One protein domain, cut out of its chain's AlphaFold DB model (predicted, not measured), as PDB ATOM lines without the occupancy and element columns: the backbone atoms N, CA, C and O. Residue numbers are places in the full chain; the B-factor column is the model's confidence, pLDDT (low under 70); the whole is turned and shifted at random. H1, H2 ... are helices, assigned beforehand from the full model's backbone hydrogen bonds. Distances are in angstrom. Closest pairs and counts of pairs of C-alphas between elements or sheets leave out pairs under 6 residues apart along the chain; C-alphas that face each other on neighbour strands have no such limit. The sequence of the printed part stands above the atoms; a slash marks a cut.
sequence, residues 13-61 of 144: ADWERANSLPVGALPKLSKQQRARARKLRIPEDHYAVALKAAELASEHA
ATOM      1  N   ALA A  13     -48.329 -17.597  17.222       84.50
ATOM      2  CA  ALA A  13     -49.550 -18.370  17.471       84.50
ATOM      3  C   ALA A  13     -49.287 -19.780  18.047       84.50
ATOM      4  O   ALA A  13     -50.067 -20.270  18.862       84.50
ATOM      5  N   ASP A  14     -48.191 -20.438  17.646       87.56
ATOM      6  CA  ASP A  14     -47.817 -21.754  18.184       87.56
ATOM      7  C   ASP A  14     -47.335 -21.619  19.638       87.56
ATOM      8  O   ASP A  14     -47.657 -22.451  20.487       87.56
ATOM      9  N   TRP A  15     -46.614 -20.530  19.930       85.50
ATOM     10  CA  TRP A  15     -46.192 -20.167  21.279       85.50
ATOM     11  C   TRP A  15     -47.373 -19.823  22.191       85.50
ATOM     12  O   TRP A  15     -47.481 -20.393  23.271       85.50
ATOM     13  N   GLU A  16     -48.281 -18.942  21.765       91.19
ATOM     14  CA  GLU A  16     -49.476 -18.572  22.534       91.19
ATOM     15  C   GLU A  16     -50.342 -19.789  22.845       91.19
ATOM     16  O   GLU A  16     -50.743 -19.998  23.992       91.19
ATOM     17  N   ARG A  17     -50.569 -20.643  21.840       90.88
ATOM     18  CA  ARG A  17     -51.321 -21.881  22.021       90.88
ATOM     19  C   ARG A  17     -50.642 -22.792  23.035       90.88
ATOM     20  O   ARG A  17     -51.317 -23.255  23.948       90.88
ATOM     21  N   ALA A  18     -49.332 -23.013  22.927       91.19
ATOM     22  CA  ALA A  18     -48.591 -23.813  23.902       91.19
ATOM     23  C   ALA A  18     -48.650 -23.213  25.317       91.19
ATOM     24  O   ALA A  18     -48.832 -23.944  26.284       91.19
ATOM     25  N   ASN A  19     -48.543 -21.889  25.429       91.50
ATOM     26  CA  ASN A  19     -48.541 -21.166  26.698       91.50
ATOM     27  C   ASN A  19     -49.921 -21.132  27.380       91.50
ATOM     28  O   ASN A  19     -50.005 -21.003  28.596       91.50
ATOM     29  N   SER A  20     -51.005 -21.268  26.610       93.12
ATOM     30  CA  SER A  20     -52.376 -21.365  27.131       93.12
ATOM     31  C   SER A  20     -52.749 -22.749  27.678       93.12
ATOM     32  O   SER A  20     -53.809 -22.906  28.286       93.12
ATOM     33  N   LEU A  21     -51.912 -23.771  27.455       91.50
ATOM     34  CA  LEU A  21     -52.205 -25.125  27.914       91.50
ATOM     35  C   LEU A  21     -52.028 -25.239  29.435       91.50
ATOM     36  O   LEU A  21     -51.085 -24.679  29.996       91.50
ATOM     37  N   PRO A  22     -52.878 -26.024  30.122       91.38
ATOM     38  CA  PRO A  22     -52.659 -26.323  31.529       91.38
ATOM     39  C   PRO A  22     -51.340 -27.086  31.708       91.38
ATOM     40  O   PRO A  22     -50.963 -27.893  30.859       91.38
ATOM     41  N   VAL A  23     -50.670 -26.904  32.851       84.44
ATOM     42  CA  VAL A  23     -49.354 -27.516  33.141       84.44
ATOM     43  C   VAL A  23     -49.347 -29.036  32.928       84.44
ATOM     44  O   VAL A  23     -48.367 -29.590  32.442       84.44
ATOM     45  N   GLY A  24     -50.455 -29.721  33.234       88.50
ATOM     46  CA  GLY A  24     -50.594 -31.167  33.022       88.50
ATOM     47  C   GLY A  24     -50.609 -31.612  31.552       88.50
ATOM     48  O   GLY A  24     -50.366 -32.784  31.284       88.50
ATOM     49  N   ALA A  25     -50.871 -30.698  30.614       89.25
ATOM     50  CA  ALA A  25     -50.851 -30.940  29.171       89.25
ATOM     51  C   ALA A  25     -49.506 -30.570  28.512       89.25
ATOM     52  O   ALA A  25     -49.318 -30.824  27.320       89.25
ATOM     53  N   LEU A  26     -48.568 -29.987  29.269       92.38
ATOM     54  CA  LEU A  26     -47.210 -29.722  28.801       92.38
ATOM     55  C   LEU A  26     -46.341 -30.991  28.877       92.38
ATOM     56  O   LEU A  26     -46.533 -31.838  29.757       92.38
ATOM     57  N   PRO A  27     -45.351 -31.140  27.979       92.38
ATOM     58  CA  PRO A  27     -44.478 -32.303  27.984       92.38
ATOM     59  C   PRO A  27     -43.619 -32.342  29.252       92.38
ATOM     60  O   PRO A  27     -42.994 -31.355  29.645       92.38
ATOM     61  N   LYS A  28     -43.518 -33.524  29.871       93.94
ATOM     62  CA  LYS A  28     -42.581 -33.736  30.978       93.94
ATOM     63  C   LYS A  28     -41.152 -33.733  30.449       93.94
ATOM     64  O   LYS A  28     -40.800 -34.535  29.587       93.94
ATOM     65  N   LEU A  29     -40.304 -32.888  31.032       93.12
ATOM     66  CA  LEU A  29     -38.905 -32.814  30.630       93.12
ATOM     67  C   LEU A  29     -38.123 -34.068  31.043       93.12
ATOM     68  O   LEU A  29     -38.123 -34.471  32.217       93.12
ATOM     69  N   SER A  30     -37.374 -34.631  30.096       94.94
ATOM     70  CA  SER A  30     -36.361 -35.657  30.352       94.94
ATOM     71  C   SER A  30     -35.187 -35.090  31.163       94.94
ATOM     72  O   SER A  30     -34.973 -33.876  31.219       94.94
ATOM     73  N   LYS A  31     -34.366 -35.958  31.777       95.50
ATOM     74  CA  LYS A  31     -33.167 -35.520  32.523       95.50
ATOM     75  C   LYS A  31     -32.232 -34.662  31.659       95.50
ATOM     76  O   LYS A  31     -31.707 -33.657  32.134       95.50
ATOM     77  N   GLN A  32     -32.063 -35.035  30.388       95.06
ATOM     78  CA  GLN A  32     -31.242 -34.291  29.431       95.06
ATOM     79  C   GLN A  32     -31.854 -32.924  29.094       95.06
ATOM     80  O   GLN A  32     -31.141 -31.923  29.069       95.06
ATOM     81  N   GLN A  33     -33.174 -32.856  28.895       93.38
ATOM     82  CA  GLN A  33     -33.877 -31.598  28.621       93.38
ATOM     83  C   GLN A  33     -33.808 -30.631  29.810       93.38
ATOM     84  O   GLN A  33     -33.503 -29.461  29.607       93.38
ATOM     85  N   ARG A  34     -33.971 -31.114  31.051       95.56
ATOM     86  CA  ARG A  34     -33.792 -30.284  32.261       95.56
ATOM     87  C   ARG A  34     -32.365 -29.764  32.400       95.56
ATOM     88  O   ARG A  34     -32.150 -28.595  32.703       95.56
ATOM     89  N   ALA A  35     -31.367 -30.614  32.144       94.94
ATOM     90  CA  ALA A  35     -29.968 -30.193  32.145       94.94
ATOM     91  C   ALA A  35     -29.704 -29.095  31.099       94.94
ATOM     92  O   ALA A  35     -29.005 -28.123  31.389       94.94
ATOM     93  N   ARG A  36     -30.314 -29.211  29.912       92.31
ATOM     94  CA  ARG A  36     -30.241 -28.194  28.859       92.31
ATOM     95  C   ARG A  36     -30.948 -26.894  29.252       92.31
ATOM     96  O   ARG A  36     -30.344 -25.840  29.084       92.31
ATOM     97  N   ALA A  37     -32.149 -26.958  29.828       92.50
ATOM     98  CA  ALA A  37     -32.881 -25.791  30.330       92.50
ATOM     99  C   ALA A  37     -32.045 -25.003  31.355       92.50
ATOM    100  O   ALA A  37     -31.832 -23.803  31.194       92.50
ATOM    101  N   ARG A  38     -31.439 -25.706  32.324       95.00
ATOM    102  CA  ARG A  38     -30.527 -25.106  33.313       95.00
ATOM    103  C   ARG A  38     -29.298 -24.461  32.678       95.00
ATOM    104  O   ARG A  38     -28.962 -23.334  33.028       95.00
ATOM    105  N   LYS A  39     -28.647 -25.137  31.722       95.69
ATOM    106  CA  LYS A  39     -27.489 -24.583  30.994       95.69
ATOM    107  C   LYS A  39     -27.848 -23.290  30.254       95.69
ATOM    108  O   LYS A  39     -27.036 -22.373  30.206       95.69
ATOM    109  N   LEU A  40     -29.057 -23.226  29.699       92.19
ATOM    110  CA  LEU A  40     -29.581 -22.062  28.983       92.19
ATOM    111  C   LEU A  40     -30.212 -21.008  29.909       92.19
ATOM    112  O   LEU A  40     -30.632 -19.967  29.417       92.19
ATOM    113  N   ARG A  41     -30.264 -21.253  31.229       95.38
ATOM    114  CA  ARG A  41     -30.931 -20.398  32.229       95.38
ATOM    115  C   ARG A  41     -32.412 -20.139  31.916       95.38
ATOM    116  O   ARG A  41     -32.927 -19.059  32.186       95.38
ATOM    117  N   ILE A  42     -33.090 -21.139  31.358       91.88
ATOM    118  CA  ILE A  42     -34.526 -21.099  31.062       91.88
ATOM    119  C   ILE A  42     -35.263 -21.874  32.165       91.88
ATOM    120  O   ILE A  42     -34.871 -23.014  32.442       91.88
ATOM    121  N   PRO A  43     -36.311 -21.299  32.787       93.56
ATOM    122  CA  PRO A  43     -37.198 -22.030  33.692       93.56
ATOM    123  C   PRO A  43     -37.751 -23.315  33.047       93.56
ATOM    124  O   PRO A  43     -38.038 -23.344  31.850       93.56
ATOM    125  N   GLU A  44     -37.851 -24.413  33.806       91.88
ATOM    126  CA  GLU A  44     -38.232 -25.723  33.244       91.88
ATOM    127  C   GLU A  44     -39.642 -25.716  32.624       91.88
ATOM    128  O   GLU A  44     -39.864 -26.334  31.584       91.88
ATOM    129  N   ASP A  45     -40.574 -24.978  33.215       91.44
ATOM    130  CA  ASP A  45     -41.919 -24.727  32.692       91.44
ATOM    131  C   ASP A  45     -41.888 -23.964  31.359       91.44
ATOM    132  O   ASP A  45     -42.486 -24.410  30.381       91.44
ATOM    133  N   HIS A  46     -41.102 -22.888  31.261       90.38
ATOM    134  CA  HIS A  46     -40.912 -22.148  30.008       90.38
ATOM    135  C   HIS A  46     -40.255 -23.019  28.926       90.38
ATOM    136  O   HIS A  46     -40.590 -22.927  27.744       90.38
ATOM    137  N   TYR A  47     -39.328 -23.895  29.316       92.06
ATOM    138  CA  TYR A  47     -38.704 -24.843  28.398       92.06
ATOM    139  C   TYR A  47     -39.705 -25.906  27.912       92.06
ATOM    140  O   TYR A  47     -39.668 -26.292  26.744       92.06
ATOM    141  N   ALA A  48     -40.632 -26.352  28.766       93.12
ATOM    142  CA  ALA A  48     -41.714 -27.257  28.379       93.12
ATOM    143  C   ALA A  48     -42.704 -26.596  27.404       93.12
ATOM    144  O   ALA A  48     -43.082 -27.222  26.411       93.12
ATOM    145  N   VAL A  49     -43.053 -25.320  27.623       92.69
ATOM    146  CA  VAL A  49     -43.842 -24.515  26.670       92.69
ATOM    147  C   VAL A  49     -43.126 -24.414  25.324       92.69
ATOM    148  O   VAL A  49     -43.732 -24.683  24.290       92.69
ATOM    149  N   ALA A  50     -41.822 -24.123  25.320       89.81
ATOM    150  CA  ALA A  50     -41.034 -24.041  24.090       89.81
ATOM    151  C   ALA A  50     -41.005 -25.365  23.309       89.81
ATOM    152  O   ALA A  50     -41.134 -25.362  22.085       89.81
ATOM    153  N   LEU A  51     -40.874 -26.501  24.003       91.94
ATOM    154  CA  LEU A  51     -40.951 -27.819  23.369       91.94
ATOM    155  C   LEU A  51     -42.334 -28.083  22.775       91.94
ATOM    156  O   LEU A  51     -42.419 -28.577  21.652       91.94
ATOM    157  N   LYS A  52     -43.408 -27.720  23.485       93.62
ATOM    158  CA  LYS A  52     -44.766 -27.895  22.964       93.62
ATOM    159  C   LYS A  52     -45.045 -26.982  21.772       93.62
ATOM    160  O   LYS A  52     -45.662 -27.413  20.805       93.62
ATOM    161  N   ALA A  53     -44.547 -25.749  21.798       90.19
ATOM    162  CA  ALA A  53     -44.633 -24.833  20.667       90.19
ATOM    163  C   ALA A  53     -43.868 -25.376  19.441       90.19
ATOM    164  O   ALA A  53     -44.361 -25.281  18.320       90.19
ATOM    165  N   ALA A  54     -42.700 -25.998  19.647       87.69
ATOM    166  CA  ALA A  54     -41.942 -26.673  18.588       87.69
ATOM    167  C   ALA A  54     -42.687 -27.880  17.997       87.69
ATOM    168  O   ALA A  54     -42.658 -28.090  16.783       87.69
ATOM    169  N   GLU A  55     -43.361 -28.662  18.840       89.75
ATOM    170  CA  GLU A  55     -44.228 -29.768  18.422       89.75
ATOM    171  C   GLU A  55     -45.381 -29.258  17.547       89.75
ATOM    172  O   GLU A  55     -45.509 -29.689  16.404       89.75
ATOM    173  N   LEU A  56     -46.135 -28.255  18.016       89.06
ATOM    174  CA  LEU A  56     -47.240 -27.640  17.267       89.06
ATOM    175  C   LEU A  56     -46.783 -27.045  15.926       89.06
ATOM    176  O   LEU A  56     -47.437 -27.229  14.899       89.06
ATOM    177  N   ALA A  57     -45.639 -26.357  15.917       86.25
ATOM    178  CA  ALA A  57     -45.055 -25.822  14.691       86.25
ATOM    179  C   ALA A  57     -44.680 -26.937  13.702       86.25
ATOM    180  O   ALA A  57     -44.818 -26.763  12.491       86.25
ATOM    181  N   SER A  58     -44.225 -28.087  14.207       85.31
ATOM    182  CA  SER A  58     -43.862 -29.247  13.388       85.31
ATOM    183  C   SER A  58     -45.090 -29.949  12.817       85.31
ATOM    184  O   SER A  58     -45.104 -30.254  11.628       85.31
ATOM    185  N   GLU A  59     -46.147 -30.127  13.613       87.62
ATOM    186  CA  GLU A  59     -47.438 -30.651  13.146       87.62
ATOM    187  C   GLU A  59     -48.035 -29.772  12.045       87.62
ATOM    188  O   GLU A  59     -48.473 -30.264  11.004       87.62
ATOM    189  N   HIS A  60     -48.013 -28.451  12.233       85.06
ATOM    190  CA  HIS A  60     -48.553 -27.544  11.230       85.06
ATOM    191  C   HIS A  60     -47.715 -27.529   9.946       85.06
ATOM    192  O   HIS A  60     -48.271 -27.566   8.847       85.06
ATOM    193  N   ALA A  61     -46.385 -27.503  10.065       85.38
ATOM    194  CA  ALA A  61     -45.497 -27.610   8.914       85.38
ATOM    195  C   ALA A  61     -45.744 -28.915   8.136       85.38
ATOM    196  O   ALA A  61     -45.841 -28.881   6.908       85.38
TER     197      ALA A  61
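This is residues 13 to 61 of the 144 residues of an uncharacterized protein of Acidobacteria bacterium (UniProt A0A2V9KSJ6). One long helix, H3, has the short helix H1 packed beside it at a slant, while H2 makes a corner with its first end. A long link joins H1 to H2. The 49 printed residues hold three named helices, H1, H2 and H3 in chain order, and no named strand: all helix. The whole is compact, radius of gyration of the C-alphas 10.6 A, spanning 28 by 22 by 16 A.

Start with H1, residues 13 to 19; it touches residues 49 to 57 of H3, residues 44 to 61, closest at the C-alphas of Trp 15 and Ala 53, 5.0 A. They run opposite ways at a shallow tilt of 34 degrees, only just short of steep. H2, residues 31 to 39, is apart from H1. H2 and H3 touch only at the corner, closest at the C-alphas of Ala 37 and Glu 44, 6.1 A; at 71 degrees they are only just about perpendicular. In H1, H2 and H3 every O i to N i+4 pair is within hydrogen-bond range.

Find C-alpha 13 at (-49.550, -18.370, 17.471), where H1 begins, 9.7 A long. H2 measures 12.4 A. H3 runs 25.5 A to C-alpha 61 at (-45.497, -27.610, 8.914).

The C-alphas of Lys 39 and His 60 are farthest apart, 29.0 A. The printed part has no cut; H1 to H2 is a long link, H2 to H3 tight. No printed residue is under 70 in pLDDT.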